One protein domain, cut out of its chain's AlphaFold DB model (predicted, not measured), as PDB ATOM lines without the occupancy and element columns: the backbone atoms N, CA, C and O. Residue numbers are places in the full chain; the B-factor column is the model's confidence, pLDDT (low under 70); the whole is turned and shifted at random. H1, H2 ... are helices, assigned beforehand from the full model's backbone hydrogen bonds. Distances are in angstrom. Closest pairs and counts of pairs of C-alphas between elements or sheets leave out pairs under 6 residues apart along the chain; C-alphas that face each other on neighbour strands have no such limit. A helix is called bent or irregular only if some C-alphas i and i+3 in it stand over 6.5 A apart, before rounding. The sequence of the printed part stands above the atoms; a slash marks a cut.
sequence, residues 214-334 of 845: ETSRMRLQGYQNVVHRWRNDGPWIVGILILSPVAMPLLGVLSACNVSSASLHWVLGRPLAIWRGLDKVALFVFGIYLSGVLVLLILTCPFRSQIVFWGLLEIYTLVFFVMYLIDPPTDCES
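What this domain is: This is residues 214 to 334 of the 845 residues of an uncharacterized protein of Saprolegnia diclina (strain VS20) (UniProt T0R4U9). A long helical hairpin, H5 and H6, has the short helix H2 packed across its two helices near the end away from their link; H4 packs on H2, and H3 crosses H4 and packs with its residues 244 to 248 on H5. H1 reaches away from that end of the hairpin, and its residues 214 to 221 stick out, as do residues 329 to 334 after H6. The printed part has 121 residues, with six named helices in the order H1 to H6 and no named strand; the class is all helix. The whole is only just loose, close to compact, with a radius of gyration of the C-alphas of 16.5 A and spans of 54 by 40 by 28 A.

Where its parts are: H1, residues 214 to 232, is 26.5 A long and begins at C-alpha 214 at (361.227, 112.297, 223.715). H2 is residues 234 to 242, with C-alpha 234 at (381.226, 108.262, 204.668). H3 is residues 244 to 256 and H4 residues 266 to 277. H4 is only just irregular: C-alphas 267 and 270 are 6.50 A apart. H5, residues 280 to 300, is 29.6 A long. H6, residues 304 to 326, is 33.1 A long and ends at C-alpha 326 at (373.873, 110.343, 204.788).

How they stand to each other: H2 is the hub, touching four helices. It touches H6 at a steep tilt of 49 degrees, closest at the C-alphas of Ile 237 and Val 322, 6.2 A apart. It touches residues 283 to 290 of H5, closest at the C-alphas of Leu 241 and Gly 287, 5.7 A apart. H4 touches H2 with residues 270 to 274 alone, about perpendicular at 89 degrees; the closest C-alphas, of Trp 236 and Pro 271, are 6.1 A apart. H2 and H3 only just touch, only at the corner by their link, with 3 pairs of C-alphas within 8 A; the closest, of Ile 240 and Ala 247, are 5.7 A apart. H3 and H4 touch, about perpendicular at 78 degrees, closest at the C-alphas of Leu 251 and Leu 272, 6.0 A apart. H3 touches H5 with residues 244 to 248 alone, closest at the C-alphas of Ser 244 and Gly 287, 5.3 A apart. H5 and H6 form a hairpin at a shallow tilt of 10 degrees, opposite ways, closest at the C-alphas of Leu 297 and Ile 307, 5.7 A apart. H1 touches H6 with residues 226 to 230 alone, closest at the C-alphas of Val 226 and Ile 326, 6.5 A apart. H1 is apart from H3, H4 and H5. Every O i to N i+4 pair is within hydrogen-bond range in H1, H2 and H5, against 8 of 9 in H3, 6 of 8 in H4 and 16 of 19 in H6.

The domain as a whole: The two C-alphas farthest apart, of Glu 214 and Pro 302, are 55.6 A apart. The printed part has no cut and no long link; the link from H3 to H4 is short, with 9 residues, and the others are tight. The mean pLDDT of the printed part is 85.7, and residues 214 to 216 and 330 to 333 of the model are under 70.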
ATOM      1  N   GLU A 214     361.372 113.221 224.846       60.25
ATOM      2  CA  GLU A 214     361.227 112.297 223.715       60.25
ATOM      3  C   GLU A 214     361.649 112.951 222.394       60.25
ATOM      4  O   GLU A 214     362.448 112.389 221.647       60.25
ATOM      5  N   THR A 215     361.231 114.200 222.159       66.94
ATOM      6  CA  THR A 215     361.682 114.981 220.993       66.94
ATOM      7  C   THR A 215     363.185 115.275 221.022       66.94
ATOM      8  O   THR A 215     363.789 115.424 219.959       66.94
ATOM      9  N   SER A 216     363.817 115.313 222.200       68.44
ATOM     10  CA  SER A 216     365.279 115.411 222.328       68.44
ATOM     11  C   SER A 216     365.980 114.060 222.158       68.44
ATOM     12  O   SER A 216     367.005 114.007 221.481       68.44
ATOM     13  N   ARG A 217     365.415 112.957 222.672       73.12
ATOM     14  CA  ARG A 217     365.947 111.597 222.472       73.12
ATOM     15  C   ARG A 217     365.923 111.218 220.992       73.12
ATOM     16  O   ARG A 217     366.943 110.774 220.481       73.12
ATOM     17  N   MET A 218     364.840 111.521 220.267       77.44
ATOM     18  CA  MET A 218     364.777 111.358 218.804       77.44
ATOM     19  C   MET A 218     365.861 112.174 218.072       77.44
ATOM     20  O   MET A 218     366.440 111.693 217.101       77.44
ATOM     21  N   ARG A 219     366.184 113.396 218.534       80.06
ATOM     22  CA  ARG A 219     367.274 114.212 217.954       80.06
ATOM     23  C   ARG A 219     368.654 113.612 218.221       80.06
ATOM     24  O   ARG A 219     369.486 113.651 217.320       80.06
ATOM     25  N   LEU A 220     368.894 113.062 219.414       82.12
ATOM     26  CA  LEU A 220     370.162 112.407 219.749       82.12
ATOM     27  C   LEU A 220     370.322 111.050 219.050       82.12
ATOM     28  O   LEU A 220     371.393 110.787 218.517       82.12
ATOM     29  N   GLN A 221     369.258 110.253 218.930       85.38
ATOM     30  CA  GLN A 221     369.233 109.054 218.081       85.38
ATOM     31  C   GLN A 221     369.496 109.417 216.613       85.38
ATOM     32  O   GLN A 221     370.329 108.798 215.956       85.38
ATOM     33  N   GLY A 222     368.855 110.474 216.102       83.94
ATOM     34  CA  GLY A 222     369.119 111.012 214.767       83.94
ATOM     35  C   GLY A 222     370.565 111.483 214.579       83.94
ATOM     36  O   GLY A 222     371.140 111.264 213.518       83.94
ATOM     37  N   TYR A 223     371.181 112.087 215.598       85.81
ATOM     38  CA  TYR A 223     372.598 112.457 215.581       85.81
ATOM     39  C   TYR A 223     373.505 111.215 215.586       85.81
ATOM     40  O   TYR A 223     374.324 111.066 214.683       85.81
ATOM     41  N   GLN A 224     373.312 110.279 216.521       87.62
ATOM     42  CA  GLN A 224     374.091 109.039 216.637       87.62
ATOM     43  C   GLN A 224     374.030 108.196 215.354       87.62
ATOM     44  O   GLN A 224     375.062 107.723 214.884       87.62
ATOM     45  N   ASN A 225     372.850 108.067 214.737       88.25
ATOM     46  CA  ASN A 225     372.673 107.369 213.460       88.25
ATOM     47  C   ASN A 225     373.486 108.010 212.322       88.25
ATOM     48  O   ASN A 225     374.075 107.299 211.505       88.25
ATOM     49  N   VAL A 226     373.555 109.346 212.275       88.06
ATOM     50  CA  VAL A 226     374.360 110.070 211.281       88.06
ATOM     51  C   VAL A 226     375.853 109.943 211.576       88.06
ATOM     52  O   VAL A 226     376.610 109.692 210.646       88.06
ATOM     53  N   VAL A 227     376.291 110.023 212.838       87.94
ATOM     54  CA  VAL A 227     377.701 109.798 213.220       87.94
ATOM     55  C   VAL A 227     378.144 108.365 212.895       87.94
ATOM     56  O   VAL A 227     379.217 108.157 212.330       87.94
ATOM     57  N   HIS A 228     377.288 107.371 213.147       89.00
ATOM     58  CA  HIS A 228     377.546 105.974 212.803       89.00
ATOM     59  C   HIS A 228     377.701 105.773 211.284       89.00
ATOM     60  O   HIS A 228     378.668 105.152 210.842       89.00
ATOM     61  N   ARG A 229     376.795 106.335 210.469       90.31
ATOM     62  CA  ARG A 229     376.907 106.319 208.996       90.31
ATOM     63  C   ARG A 229     378.106 107.118 208.482       90.31
ATOM     64  O   ARG A 229     378.777 106.680 207.556       90.31
ATOM     65  N   TRP A 230     378.423 108.256 209.092       88.69
ATOM     66  CA  TRP A 230     379.610 109.053 208.771       88.69
ATOM     67  C   TRP A 230     380.891 108.230 208.944       88.69
ATOM     68  O   TRP A 230     381.706 108.165 208.026       88.69
ATOM     69  N   ARG A 231     381.010 107.509 210.064       88.31
ATOM     70  CA  ARG A 231     382.141 106.623 210.368       88.31
ATOM     71  C   ARG A 231     382.204 105.380 209.466       88.31
ATOM     72  O   ARG A 231     383.293 104.992 209.052       88.31
ATOM     73  N   ASN A 232     381.064 104.756 209.151       89.56
ATOM     74  CA  ASN A 232     381.020 103.460 208.453       89.56
ATOM     75  C   ASN A 232     380.838 103.534 206.926       89.56
ATOM     76  O   ASN A 232     381.343 102.658 206.216       89.56
ATOM     77  N   ASP A 233     380.141 104.547 206.422       91.00
ATOM     78  CA  ASP A 233     379.773 104.688 205.009       91.00
ATOM     79  C   ASP A 233     380.426 105.919 204.366       91.00
ATOM     80  O   ASP A 233     380.809 105.862 203.197       91.00
ATOM     81  N   GLY A 234     380.637 106.999 205.130       89.88
ATOM     82  CA  GLY A 234     381.226 108.262 204.668       89.88
ATOM     83  C   GLY A 234     382.474 108.115 203.780       89.88
ATOM     84  O   GLY A 234     382.452 108.620 202.656       89.88
ATOM     85  N   PRO A 235     383.524 107.370 204.186       90.00
ATOM     86  CA  PRO A 235     384.723 107.154 203.364       90.00
ATOM     87  C   PRO A 235     384.443 106.499 202.000       90.00
ATOM     88  O   PRO A 235     385.119 106.789 201.012       90.00
ATOM     89  N   TRP A 236     383.421 105.644 201.915       91.94
ATOM     90  CA  TRP A 236     383.006 105.016 200.661       91.94
ATOM     91  C   TRP A 236     382.219 105.981 199.774       91.94
ATOM     92  O   TRP A 236     382.405 105.974 198.558       91.94
ATOM     93  N   ILE A 237     381.388 106.842 200.367       92.31
ATOM     94  CA  ILE A 237     380.669 107.906 199.649       92.31
ATOM     95  C   ILE A 237     381.672 108.917 199.069       92.31
ATOM     96  O   ILE A 237     381.561 109.269 197.895       92.31
ATOM     97  N   VAL A 238     382.706 109.298 199.835       91.31
ATOM     98  CA  VAL A 238     383.850 110.097 199.352       91.31
ATOM     99  C   VAL A 238     384.505 109.431 198.137       91.31
ATOM    100  O   VAL A 238     384.664 110.073 197.101       91.31
ATOM    101  N   GLY A 239     384.830 108.134 198.219       89.81
ATOM    102  CA  GLY A 239     385.429 107.393 197.103       89.81
ATOM    103  C   GLY A 239     384.550 107.346 195.844       89.81
ATOM    104  O   GLY A 239     385.056 107.524 194.736       89.81
ATOM    105  N   ILE A 240     383.233 107.169 196.002       91.19
ATOM    106  CA  ILE A 240     382.261 107.183 194.893       91.19
ATOM    107  C   ILE A 240     382.156 108.577 194.253       91.19
ATOM    108  O   ILE A 240     382.020 108.669 193.034       91.19
ATOM    109  N   LEU A 241     382.228 109.653 195.044       91.44
ATOM    110  CA  LEU A 241     382.169 111.033 194.555       91.44
ATOM    111  C   LEU A 241     383.465 111.464 193.849       91.44
ATOM    112  O   LEU A 241     383.391 111.994 192.741       91.44
ATOM    113  N   ILE A 242     384.640 111.187 194.429       88.50
ATOM    114  CA  ILE A 242     385.949 111.489 193.814       88.50
ATOM    115  C   ILE A 242     386.102 110.756 192.477       88.50
ATOM    116  O   ILE A 242     386.513 111.348 191.483       88.50
ATOM    117  N   LEU A 243     385.734 109.474 192.427       88.81
ATOM    118  CA  LEU A 243     385.830 108.653 191.216       88.81
ATOM    119  C   LEU A 243     384.550 108.690 190.366       88.81
ATOM    120  O   LEU A 243     384.366 107.815 189.519       88.81
ATOM    121  N   SER A 244     383.659 109.665 190.572       89.56
ATOM    122  CA  SER A 244     382.294 109.663 190.020       89.56
ATOM    123  C   SER A 244     382.172 109.374 188.511       89.56
ATOM    124  O   SER A 244     381.311 108.552 188.175       89.56
ATOM    125  N   PRO A 245     383.040 109.879 187.601       85.31
ATOM    126  CA  PRO A 245     382.960 109.556 186.170       85.31
ATOM    127  C   PRO A 245     383.137 108.064 185.835       85.31
ATOM    128  O   PRO A 245     382.684 107.614 184.785       85.31
ATOM    129  N   VAL A 246     383.784 107.290 186.715       89.62
ATOM    130  CA  VAL A 246     384.069 105.853 186.533       89.62
ATOM    131  C   VAL A 246     383.245 104.993 187.497       89.62
ATOM    132  O   VAL A 246     382.715 103.950 187.111       89.62
ATOM    133  N   ALA A 247     383.086 105.442 188.743       88.25
ATOM    134  CA  ALA A 247     382.348 104.734 189.782       88.25
ATOM    135  C   ALA A 247     380.837 104.699 189.507       88.25
ATOM    136  O   ALA A 247     380.224 103.646 189.677       88.25
ATOM    137  N   MET A 248     380.227 105.801 189.049       90.19
ATOM    138  CA  MET A 248     378.776 105.841 188.816       90.19
ATOM    139  C   MET A 248     378.323 104.905 187.685       90.19
ATOM    140  O   MET A 248     377.385 104.139 187.923       90.19
ATOM    141  N   PRO A 249     378.961 104.876 186.491       90.50
ATOM    142  CA  PRO A 249     378.578 103.921 185.452       90.50
ATOM    143  C   PRO A 249     378.803 102.471 185.894       90.50
ATOM    144  O   PRO A 249     377.933 101.626 185.689       90.50
ATOM    145  N   LEU A 250     379.930 102.185 186.557       91.19
ATOM    146  CA  LEU A 250     380.275 100.836 187.012       91.19
ATOM    147  C   LEU A 250     379.286 100.309 188.065       91.19
ATOM    148  O   LEU A 250     378.750  99.210 187.913       91.19
ATOM    149  N   LEU A 251     378.990 101.094 189.104       90.88
ATOM    150  CA  LEU A 251     378.028 100.725 190.149       90.88
ATOM    151  C   LEU A 251     376.583 100.723 189.625       90.88
ATOM    152  O   LEU A 251     375.774  99.900 190.057       90.88
ATOM    153  N   GLY A 252     376.266 101.576 188.645       90.44
ATOM    154  CA  GLY A 252     375.017 101.533 187.887       90.44
ATOM    155  C   GLY A 252     374.823 100.195 187.171       90.44
ATOM    156  O   GLY A 252     373.819  99.521 187.404       90.44
ATOM    157  N   VAL A 253     375.808  99.761 186.376       92.06
ATOM    158  CA  VAL A 253     375.779  98.478 185.649       92.06
ATOM    159  C   VAL A 253     375.735  97.285 186.609       92.06
ATOM    160  O   VAL A 253     374.877  96.418 186.448       92.06
ATOM    161  N   LEU A 254     376.587  97.247 187.641       89.88
ATOM    162  CA  LEU A 254     376.583  96.169 188.645       89.88
ATOM    163  C   LEU A 254     375.248  96.085 189.403       89.88
ATOM    164  O   LEU A 254     374.779  94.988 189.718       89.88
ATOM    165  N   SER A 255     374.609  97.229 189.669       90.38
ATOM    166  CA  SER A 255     373.289  97.257 190.300       90.38
ATOM    167  C   SER A 255     372.185  96.800 189.346       90.38
ATOM    168  O   SER A 255     371.339  96.021 189.774       90.38
ATOM    169  N   ALA A 256     372.205  97.225 188.078       91.06
ATOM    170  CA  ALA A 256     371.234  96.815 187.057       91.06
ATOM    171  C   ALA A 256     371.333  95.317 186.710       91.06
ATOM    172  O   ALA A 256     370.321  94.668 186.464       91.06
ATOM    173  N   CYS A 257     372.538  94.745 186.767       91.19
ATOM    174  CA  CYS A 257     372.776  93.308 186.610       91.19
ATOM    175  C   CYS A 257     372.449  92.486 187.876       91.19
ATOM    176  O   CYS A 257     372.756  91.297 187.918       91.19
ATOM    177  N   ASN A 258     371.861  93.094 188.918       88.31
ATOM    178  CA  ASN A 258     371.508  92.454 190.193       88.31
ATOM    179  C   ASN A 258     372.664  91.689 190.879       88.31
ATOM    180  O   ASN A 258     372.432  90.739 191.624       88.31
ATOM    181  N   VAL A 259     373.917  92.121 190.680       88.00
ATOM    182  CA  VAL A 259     375.090  91.453 191.268       88.00
ATOM    183  C   VAL A 259     375.028  91.535 192.796       88.00
ATOM    184  O   VAL A 259     374.757  92.603 193.362       88.00
ATOM    185  N   SER A 260     375.268  90.418 193.486       87.25
ATOM    186  CA  SER A 260     375.305  90.407 194.950       87.25
ATOM    187  C   SER A 260     376.531  91.171 195.451       87.25
ATOM    188  O   SER A 260     377.649  90.960 194.982       87.25
ATOM    189  N   SER A 261     376.345  92.045 196.440       83.25
ATOM    190  CA  SER A 261     377.462  92.716 197.117       83.25
ATOM    191  C   SER A 261     378.382  91.715 197.826       83.25
ATOM    192  O   SER A 261     379.581  91.959 197.913       83.25
ATOM    193  N   ALA A 262     377.849  90.568 198.261       83.50
ATOM    194  CA  ALA A 262     378.612  89.490 198.893       83.50
ATOM    195  C   ALA A 262     379.385  88.599 197.897       83.50
ATOM    196  O   ALA A 262     380.258  87.848 198.319       83.50
ATOM    197  N   SER A 263     379.098  88.671 196.589       82.62
ATOM    198  CA  SER A 263     379.863  87.956 195.548       82.62
ATOM    199  C   SER A 263     380.969  88.808 194.912       82.62
ATOM    200  O   SER A 263     381.612  88.366 193.963       82.62
ATOM    201  N   LEU A 264     381.175  90.037 195.391       83.19
ATOM    202  CA  LEU A 264     382.223  90.945 194.929       83.19
ATOM    203  C   LEU A 264     383.315  91.084 195.993       83.19
ATOM    204  O   LEU A 264     383.045  91.070 197.191       83.19
ATOM    205  N   HIS A 265     384.555  91.284 195.544       87.62
ATOM    206  CA  HIS A 265     385.667  91.643 196.424       87.62
ATOM    207  C   HIS A 265     385.335  92.918 197.223       87.62
ATOM    208  O   HIS A 265     384.657  93.807 196.704       87.62
ATOM    209  N   TRP A 266     385.814  93.027 198.468       80.75
ATOM    210  CA  TRP A 266     385.372  94.043 199.443       80.75
ATOM    211  C   TRP A 266     385.416  95.490 198.914       80.75
ATOM    212  O   TRP A 266     384.487  96.259 199.163       80.75
ATOM    213  N   VAL A 267     386.433  95.803 198.100       83.00
ATOM    214  CA  VAL A 267     386.648  97.081 197.390       83.00
ATOM    215  C   VAL A 267     385.462  97.503 196.503       83.00
ATOM    216  O   VAL A 267     385.264  98.689 196.280       83.00
ATOM    217  N   LEU A 268     384.662  96.555 196.003       83.75
ATOM    218  CA  LEU A 268     383.485  96.792 195.153       83.75
ATOM    219  C   LEU A 268     382.173  96.387 195.843       83.75
ATOM    220  O   LEU A 268     381.148  97.039 195.644       83.75
ATOM    221  N   GLY A 269     382.197  95.345 196.679       86.88
ATOM    222  CA  GLY A 269     381.019  94.845 197.389       86.88
ATOM    223  C   GLY A 269     380.409  95.866 198.354       86.88
ATOM    224  O   GLY A 269     379.191  96.063 198.341       86.88
ATOM    225  N   ARG A 270     381.238  96.566 199.147       89.19
ATOM    226  CA  ARG A 270     380.759  97.578 200.107       89.19
ATOM    227  C   ARG A 270     380.275  98.864 199.411       89.19
ATOM    228  O   ARG A 270     379.148  99.264 199.704       89.19
ATOM    229  N   PRO A 271     380.986  99.436 198.415       89.75
ATOM    230  CA  PRO A 271     380.434 100.495 197.567       89.75
ATOM    231  C   PRO A 271     379.123 100.134 196.873       89.75
ATOM    232  O   PRO A 271     378.234 100.974 196.837       89.75
ATOM    233  N   LEU A 272     378.946  98.906 196.366       89.94
ATOM    234  CA  LEU A 272     377.686  98.501 195.726       89.94
ATOM    235  C   LEU A 272     376.520  98.398 196.724       89.94
ATOM    236  O   LEU A 272     375.386  98.730 196.375       89.94
ATOM    237  N   ALA A 273     376.786  97.956 197.958       89.81
ATOM    238  CA  ALA A 273     375.789  97.937 199.025       89.81
ATOM    239  C   ALA A 273     375.364  99.361 199.424       89.81
ATOM    240  O   ALA A 273     374.172  99.660 199.415       89.81
ATOM    241  N   ILE A 274     376.333 100.248 199.682       90.88
ATOM    242  CA  ILE A 274     376.086 101.650 200.051       90.88
ATOM    243  C   ILE A 274     375.383 102.385 198.906       90.88
ATOM    244  O   ILE A 274     374.328 102.975 199.118       90.88
ATOM    245  N   TRP A 275     375.891 102.260 197.672       90.31
ATOM    246  CA  TRP A 275     375.294 102.818 196.453       90.31
ATOM    247  C   TRP A 275     373.791 102.566 196.395       90.31
ATOM    248  O   TRP A 275     373.038 103.506 196.164       90.31
ATOM    249  N   ARG A 276     373.333 101.326 196.621       89.75
ATOM    250  CA  ARG A 276     371.908 100.952 196.556       89.75
ATOM    251  C   ARG A 276     371.009 101.738 197.520       89.75
ATOM    252  O   ARG A 276     369.842 101.904 197.185       89.75
ATOM    253  N   GLY A 277     371.535 102.238 198.640       87.81
ATOM    254  CA  GLY A 277     370.798 103.061 199.607       87.81
ATOM    255  C   GLY A 277     370.862 104.579 199.380       87.81
ATOM    256  O   GLY A 277     370.132 105.302 200.051       87.81
ATOM    257  N   LEU A 278     371.709 105.072 198.467       88.94
ATOM    258  CA  LEU A 278     371.855 106.507 198.181       88.94
ATOM    259  C   LEU A 278     370.884 106.990 197.097       88.94
ATOM    260  O   LEU A 278     370.664 106.288 196.100       88.94
ATOM    261  N   ASP A 279     370.413 108.234 197.235       87.12
ATOM    262  CA  ASP A 279     369.760 108.952 196.138       87.12
ATOM    263  C   ASP A 279     370.708 109.074 194.935       87.12
ATOM    264  O   ASP A 279     371.874 109.453 195.053       87.12
ATOM    265  N   LYS A 280     370.187 108.739 193.756       87.38
ATOM    266  CA  LYS A 280     370.913 108.786 192.487       87.38
ATOM    267  C   LYS A 280     370.980 110.196 191.927       87.38
ATOM    268  O   LYS A 280     371.957 110.509 191.253       87.38
ATOM    269  N   VAL A 281     369.961 111.020 192.179       86.19
ATOM    270  CA  VAL A 281     369.836 112.351 191.581       86.19
ATOM    271  C   VAL A 281     370.841 113.299 192.224       86.19
ATOM    272  O   VAL A 281     371.703 113.817 191.516       86.19
ATOM    273  N   ALA A 282     370.819 113.444 193.552       85.94
ATOM    274  CA  ALA A 282     371.798 114.235 194.293       85.94
ATOM    275  C   ALA A 282     373.233 113.762 194.021       85.94
ATOM    276  O   ALA A 282     374.088 114.566 193.662       85.94
ATOM    277  N   LEU A 283     373.491 112.451 194.095       88.12
ATOM    278  CA  LEU A 283     374.821 111.887 193.853       88.12
ATOM    279  C   LEU A 283     375.336 112.226 192.438       88.12
ATOM    280  O   LEU A 283     376.473 112.672 192.303       88.12
ATOM    281  N   PHE A 284     374.506 112.078 191.397       87.25
ATOM    282  CA  PHE A 284     374.848 112.436 190.010       87.25
ATOM    283  C   PHE A 284     375.087 113.944 189.831       87.25
ATOM    284  O   PHE A 284     376.073 114.333 189.206       87.25
ATOM    285  N   VAL A 285     374.244 114.793 190.430       87.81
ATOM    286  CA  VAL A 285     374.416 116.256 190.432       87.81
ATOM    287  C   VAL A 285     375.733 116.654 191.110       87.81
ATOM    288  O   VAL A 285     376.468 117.473 190.565       87.81
ATOM    289  N   PHE A 286     376.090 116.034 192.238       90.56
ATOM    290  CA  PHE A 286     377.359 116.288 192.929       90.56
ATOM    291  C   PHE A 286     378.576 115.800 192.130       90.56
ATOM    292  O   PHE A 286     379.589 116.496 192.086       90.56
ATOM    293  N   GLY A 287     378.486 114.659 191.435       88.88
ATOM    294  CA  GLY A 287     379.549 114.194 190.535       88.88
ATOM    295  C   GLY A 287     379.771 115.123 189.338       88.88
ATOM    296  O   GLY A 287     380.916 115.441 189.006       88.88
ATOM    297  N   ILE A 288     378.686 115.624 188.731       89.31
ATOM    298  CA  ILE A 288     378.751 116.666 187.694       89.31
ATOM    299  C   ILE A 288     379.346 117.957 188.259       89.31
ATOM    300  O   ILE A 288     380.201 118.548 187.605       89.31
ATOM    301  N   TYR A 289     378.950 118.380 189.463       89.94
ATOM    302  CA  TYR A 289     379.485 119.585 190.100       89.94
ATOM    303  C   TYR A 289     381.000 119.488 190.318       89.94
ATOM    304  O   TYR A 289     381.732 120.355 189.850       89.94
ATOM    305  N   LEU A 290     381.483 118.421 190.967       89.94
ATOM    306  CA  LEU A 290     382.913 118.229 191.241       89.94
ATOM    307  C   LEU A 290     383.728 118.142 189.940       89.94
ATOM    308  O   LEU A 290     384.758 118.801 189.809       89.94
ATOM    309  N   SER A 291     383.233 117.389 188.952       88.50
ATOM    310  CA  SER A 291     383.879 117.271 187.636       88.50
ATOM    311  C   SER A 291     383.898 118.606 186.885       88.50
ATOM    312  O   SER A 291     384.908 118.969 186.287       88.50
ATOM    313  N   GLY A 292     382.794 119.356 186.930       89.25
ATOM    314  CA  GLY A 292     382.645 120.656 186.283       89.25
ATOM    315  C   GLY A 292     383.534 121.727 186.909       89.25
ATOM    316  O   GLY A 292     384.224 122.431 186.180       89.25
ATOM    317  N   VAL A 293     383.587 121.810 188.243       89.06
ATOM    318  CA  VAL A 293     384.498 122.719 188.957       89.06
ATOM    319  C   VAL A 293     385.955 122.380 188.647       89.06
ATOM    320  O   VAL A 293     386.714 123.288 188.325       89.06
ATOM    321  N   LEU A 294     386.343 121.099 188.647       87.81
ATOM    322  CA  LEU A 294     387.708 120.692 188.294       87.81
ATOM    323  C   LEU A 294     388.080 121.084 186.853       87.81
ATOM    324  O   LEU A 294     389.142 121.662 186.633       87.81
ATOM    325  N   VAL A 295     387.206 120.810 185.878       87.94
ATOM    326  CA  VAL A 295     387.426 121.198 184.472       87.94
ATOM    327  C   VAL A 295     387.501 122.716 184.322       87.94
ATOM    328  O   VAL A 295     388.375 123.210 183.615       87.94
ATOM    329  N   LEU A 296     386.634 123.468 185.004       86.94
ATOM    330  CA  LEU A 296     386.661 124.927 184.955       86.94
ATOM    331  C   LEU A 296     387.933 125.498 185.595       86.94
ATOM    332  O   LEU A 296     388.574 126.330 184.968       86.94
ATOM    333  N   LEU A 297     388.370 125.007 186.761       86.88
ATOM    334  CA  LEU A 297     389.646 125.402 187.378       86.88
ATOM    335  C   LEU A 297     390.836 125.160 186.437       86.88
ATOM    336  O   LEU A 297     391.705 126.018 186.302       86.88
ATOM    337  N   ILE A 298     390.849 124.024 185.733       86.19
ATOM    338  CA  ILE A 298     391.865 123.693 184.721       86.19
ATOM    339  C   ILE A 298     391.823 124.650 183.510       86.19
ATOM    340  O   ILE A 298     392.840 124.815 182.838       86.19
ATOM    341  N   LEU A 299     390.690 125.309 183.244       82.94
ATOM    342  CA  LEU A 299     390.518 126.289 182.162       82.94
ATOM    343  C   LEU A 299     390.681 127.756 182.608       82.94
ATOM    344  O   LEU A 299     390.925 128.605 181.754       82.94
ATOM    345  N   THR A 300     390.536 128.077 183.900       80.12
ATOM    346  CA  THR A 300     390.523 129.467 184.407       80.12
ATOM    347  C   THR A 300     391.671 129.828 185.351       80.12
ATOM    348  O   THR A 300     391.846 131.014 185.637       80.12
ATOM    349  N   CYS A 301     392.445 128.865 185.863       82.81
ATOM    350  CA  CYS A 301     393.613 129.138 186.707       82.81
ATOM    351  C   CYS A 301     394.925 129.094 185.896       82.81
ATOM    352  O   CYS A 301     395.248 128.038 185.343       82.81
ATOM    353  N   PRO A 302     395.724 130.182 185.869       79.19
ATOM    354  CA  PRO A 302     397.008 130.211 185.158       79.19
ATOM    355  C   PRO A 302     398.123 129.390 185.825       79.19
ATOM    356  O   PRO A 302     399.048 128.946 185.155       79.19
ATOM    357  N   PHE A 303     398.061 129.141 187.139       84.06
ATOM    358  CA  PHE A 303     399.093 128.364 187.842       84.06
ATOM    359  C   PHE A 303     398.571 127.018 188.331       84.06
ATOM    360  O   PHE A 303     397.500 126.930 188.940       84.06
ATOM    361  N   ARG A 304     399.383 125.962 188.188       85.81
ATOM    362  CA  ARG A 304     399.036 124.618 188.693       85.81
ATOM    363  C   ARG A 304     398.769 124.613 190.195       85.81
ATOM    364  O   ARG A 304     397.864 123.922 190.653       85.81
ATOM    365  N   SER A 305     399.499 125.430 190.956       86.31
ATOM    366  CA  SER A 305     399.293 125.551 192.401       86.31
ATOM    367  C   SER A 305     397.923 126.122 192.772       86.31
ATOM    368  O   SER A 305     397.408 125.763 193.823       86.31
ATOM    369  N   GLN A 306     397.304 126.956 191.926       87.06
ATOM    370  CA  GLN A 306     395.930 127.429 192.149       87.06
ATOM    371  C   GLN A 306     394.912 126.311 191.901       87.06
ATOM    372  O   GLN A 306     393.986 126.162 192.690       87.06
ATOM    373  N   ILE A 307     395.109 125.485 190.865       87.81
ATOM    374  CA  ILE A 307     394.255 124.311 190.596       87.81
ATOM    375  C   ILE A 307     394.319 123.332 191.777       87.81
ATOM    376  O   ILE A 307     393.281 122.886 192.261       87.81
ATOM    377  N   VAL A 308     395.526 123.039 192.278       88.25
ATOM    378  CA  VAL A 308     395.728 122.180 193.458       88.25
ATOM    379  C   VAL A 308     395.102 122.803 194.706       88.25
ATOM    380  O   VAL A 308     394.373 122.120 195.416       88.25
ATOM    381  N   PHE A 309     395.322 124.097 194.962       88.56
ATOM    382  CA  PHE A 309     394.740 124.801 196.106       88.56
ATOM    383  C   PHE A 309     393.205 124.757 196.098       88.56
ATOM    384  O   PHE A 309     392.608 124.274 197.057       88.56
ATOM    385  N   TRP A 310     392.559 125.183 195.009       88.12
ATOM    386  CA  TRP A 310     391.098 125.152 194.905       88.12
ATOM    387  C   TRP A 310     390.553 123.717 194.943       88.12
ATOM    388  O   TRP A 310     389.563 123.465 195.625       88.12
ATOM    389  N   GLY A 311     391.233 122.754 194.310       86.81
ATOM    390  CA  GLY A 311     390.880 121.333 194.385       86.81
ATOM    391  C   GLY A 311     390.987 120.734 195.795       86.81
ATOM    392  O   GLY A 311     390.169 119.891 196.160       86.81
ATOM    393  N   LEU A 312     391.936 121.197 196.617       85.31
ATOM    394  CA  LEU A 312     392.015 120.844 198.039       85.31
ATOM    395  C   LEU A 312     390.885 121.494 198.849       85.31
ATOM    396  O   LEU A 312     390.327 120.841 199.727       85.31
ATOM    397  N   LEU A 313     390.480 122.731 198.534       84.88
ATOM    398  CA  LEU A 313     389.314 123.353 199.175       84.88
ATOM    399  C   LEU A 313     388.001 122.626 198.839       84.88
ATOM    400  O   LEU A 313     387.121 122.536 199.696       84.88
ATOM    401  N   GLU A 314     387.876 122.016 197.654       86.56
ATOM    402  CA  GLU A 314     386.718 121.173 197.322       86.56
ATOM    403  C   GLU A 314     386.579 119.917 198.198       86.56
ATOM    404  O   GLU A 314     385.487 119.346 198.245       86.56
ATOM    405  N   ILE A 315     387.608 119.515 198.957       84.06
ATOM    406  CA  ILE A 315     387.480 118.458 199.976       84.06
ATOM    407  C   ILE A 315     386.426 118.852 201.020       84.06
ATOM    408  O   ILE A 315     385.640 118.003 201.444       84.06
ATOM    409  N   TYR A 316     386.322 120.139 201.376       84.25
ATOM    410  CA  TYR A 316     385.246 120.615 202.243       84.25
ATOM    411  C   TYR A 316     383.879 120.447 201.571       84.25
ATOM    412  O   TYR A 316     382.993 119.843 202.169       84.25
ATOM    413  N   THR A 317     383.702 120.859 200.310       87.88
ATOM    414  CA  THR A 317     382.448 120.610 199.566       87.88
ATOM    415  C   THR A 317     382.080 119.121 199.536       87.88
ATOM    416  O   THR A 317     380.923 118.767 199.754       87.88
ATOM    417  N   LEU A 318     383.071 118.246 199.353       88.94
ATOM    418  CA  LEU A 318     382.931 116.790 199.405       88.94
ATOM    419  C   LEU A 318     382.355 116.308 200.743       88.94
ATOM    420  O   LEU A 318     381.424 115.506 200.748       88.94
ATOM    421  N   VAL A 319     382.843 116.835 201.871       87.44
ATOM    422  CA  VAL A 319     382.292 116.538 203.205       87.44
ATOM    423  C   VAL A 319     380.836 116.997 203.324       87.44
ATOM    424  O   VAL A 319     379.994 116.225 203.782       87.44
ATOM    425  N   PHE A 320     380.499 118.207 202.869       88.19
ATOM    426  CA  PHE A 320     379.115 118.704 202.894       88.19
ATOM    427  C   PHE A 320     378.174 117.840 202.021       88.19
ATOM    428  O   PHE A 320     377.058 117.534 202.447       88.19
ATOM    429  N   PHE A 321     378.621 117.380 200.844       90.50
ATOM    430  CA  PHE A 321     377.868 116.440 199.998       90.50
ATOM    431  C   PHE A 321     377.686 115.065 200.655       90.50
ATOM    432  O   PHE A 321     376.587 114.517 200.628       90.50
ATOM    433  N   VAL A 322     378.724 114.514 201.292       90.75
ATOM    434  CA  VAL A 322     378.634 113.240 202.028       90.75
ATOM    435  C   VAL A 322     377.640 113.348 203.185       90.75
ATOM    436  O   VAL A 322     376.814 112.456 203.361       90.75
ATOM    437  N   MET A 323     377.654 114.460 203.927       88.38
ATOM    438  CA  MET A 323     376.691 114.711 205.003       88.38
ATOM    439  C   MET A 323     375.248 114.785 204.494       88.38
ATOM    440  O   MET A 323     374.369 114.162 205.086       88.38
ATOM    441  N   TYR A 324     375.007 115.465 203.369       89.25
ATOM    442  CA  TYR A 324     373.694 115.489 202.716       89.25
ATOM    443  C   TYR A 324     373.232 114.091 202.268       89.25
ATOM    444  O   TYR A 324     372.069 113.744 202.428       89.25
ATOM    445  N   LEU A 325     374.135 113.266 201.729       88.81
ATOM    446  CA  LEU A 325     373.814 111.911 201.257       88.81
ATOM    447  C   LEU A 325     373.537 110.915 202.395       88.81
ATOM    448  O   LEU A 325     372.824 109.933 202.191       88.81
ATOM    449  N   ILE A 326     374.098 111.153 203.582       88.62
ATOM    450  CA  ILE A 326     373.873 110.343 204.788       88.62
ATOM    451  C   ILE A 326     372.545 110.697 205.474       88.62
ATOM    452  O   ILE A 326     371.872 109.799 205.998       88.62
ATOM    453  N   ASP A 327     372.201 111.987 205.479       85.19
ATOM    454  CA  ASP A 327     371.081 112.602 206.203       85.19
ATOM    455  C   ASP A 327     370.270 113.549 205.287       85.19
ATOM    456  O   ASP A 327     370.218 114.759 205.533       85.19
ATOM    457  N   PRO A 328     369.668 113.040 204.192       77.75
ATOM    458  CA  PRO A 328     368.958 113.886 203.242       77.75
ATOM    459  C   PRO A 328     367.720 114.528 203.893       77.75
ATOM    460  O   PRO A 328     367.003 113.860 204.647       77.75
ATOM    461  N   PRO A 329     367.430 115.811 203.609       70.50
ATOM    462  CA  PRO A 329     366.212 116.462 204.076       70.50
ATOM    463  C   PRO A 329     364.981 115.810 203.436       70.50
ATOM    464  O   PRO A 329     364.996 115.454 202.260       70.50
ATOM    465  N   THR A 330     363.897 115.698 204.200       66.56
ATOM    466  CA  THR A 330     362.660 115.030 203.767       66.56
ATOM    467  C   THR A 330     361.865 115.802 202.709       66.56
ATOM    468  O   THR A 330     361.057 115.196 202.013       66.56
ATOM    469  N   ASP A 331     362.111 117.111 202.574       59.25
ATOM    470  CA  ASP A 331     361.172 118.063 201.958       59.25
ATOM    471  C   ASP A 331     361.752 118.806 200.724       59.25
ATOM    472  O   ASP A 331     361.231 119.844 200.326       59.25
ATOM    473  N   CYS A 332     362.861 118.344 200.126       53.19
ATOM    474  CA  CYS A 332     363.457 119.004 198.950       53.19
ATOM    475  C   CYS A 332     362.798 118.556 197.632       53.19
ATOM    476  O   CYS A 332     363.058 117.450 197.161       53.19
ATOM    477  N   GLU A 333     362.023 119.440 196.992       57.00
ATOM    478  CA  GLU A 333     361.365 119.155 195.704       57.00
ATOM    479  C   GLU A 333     362.144 119.642 194.462       57.00
ATOM    480  O   GLU A 333     361.864 119.169 193.358       57.00
ATOM    481  N   SER A 334     363.128 120.551 194.587       72.44
ATOM    482  CA  SER A 334     363.839 121.116 193.423       72.44
ATOM    483  C   SER A 334     365.344 120.806 193.328       72.44
ATOM    484  O   SER A 334     366.077 120.692 194.311       72.44
TER     485      SER A 334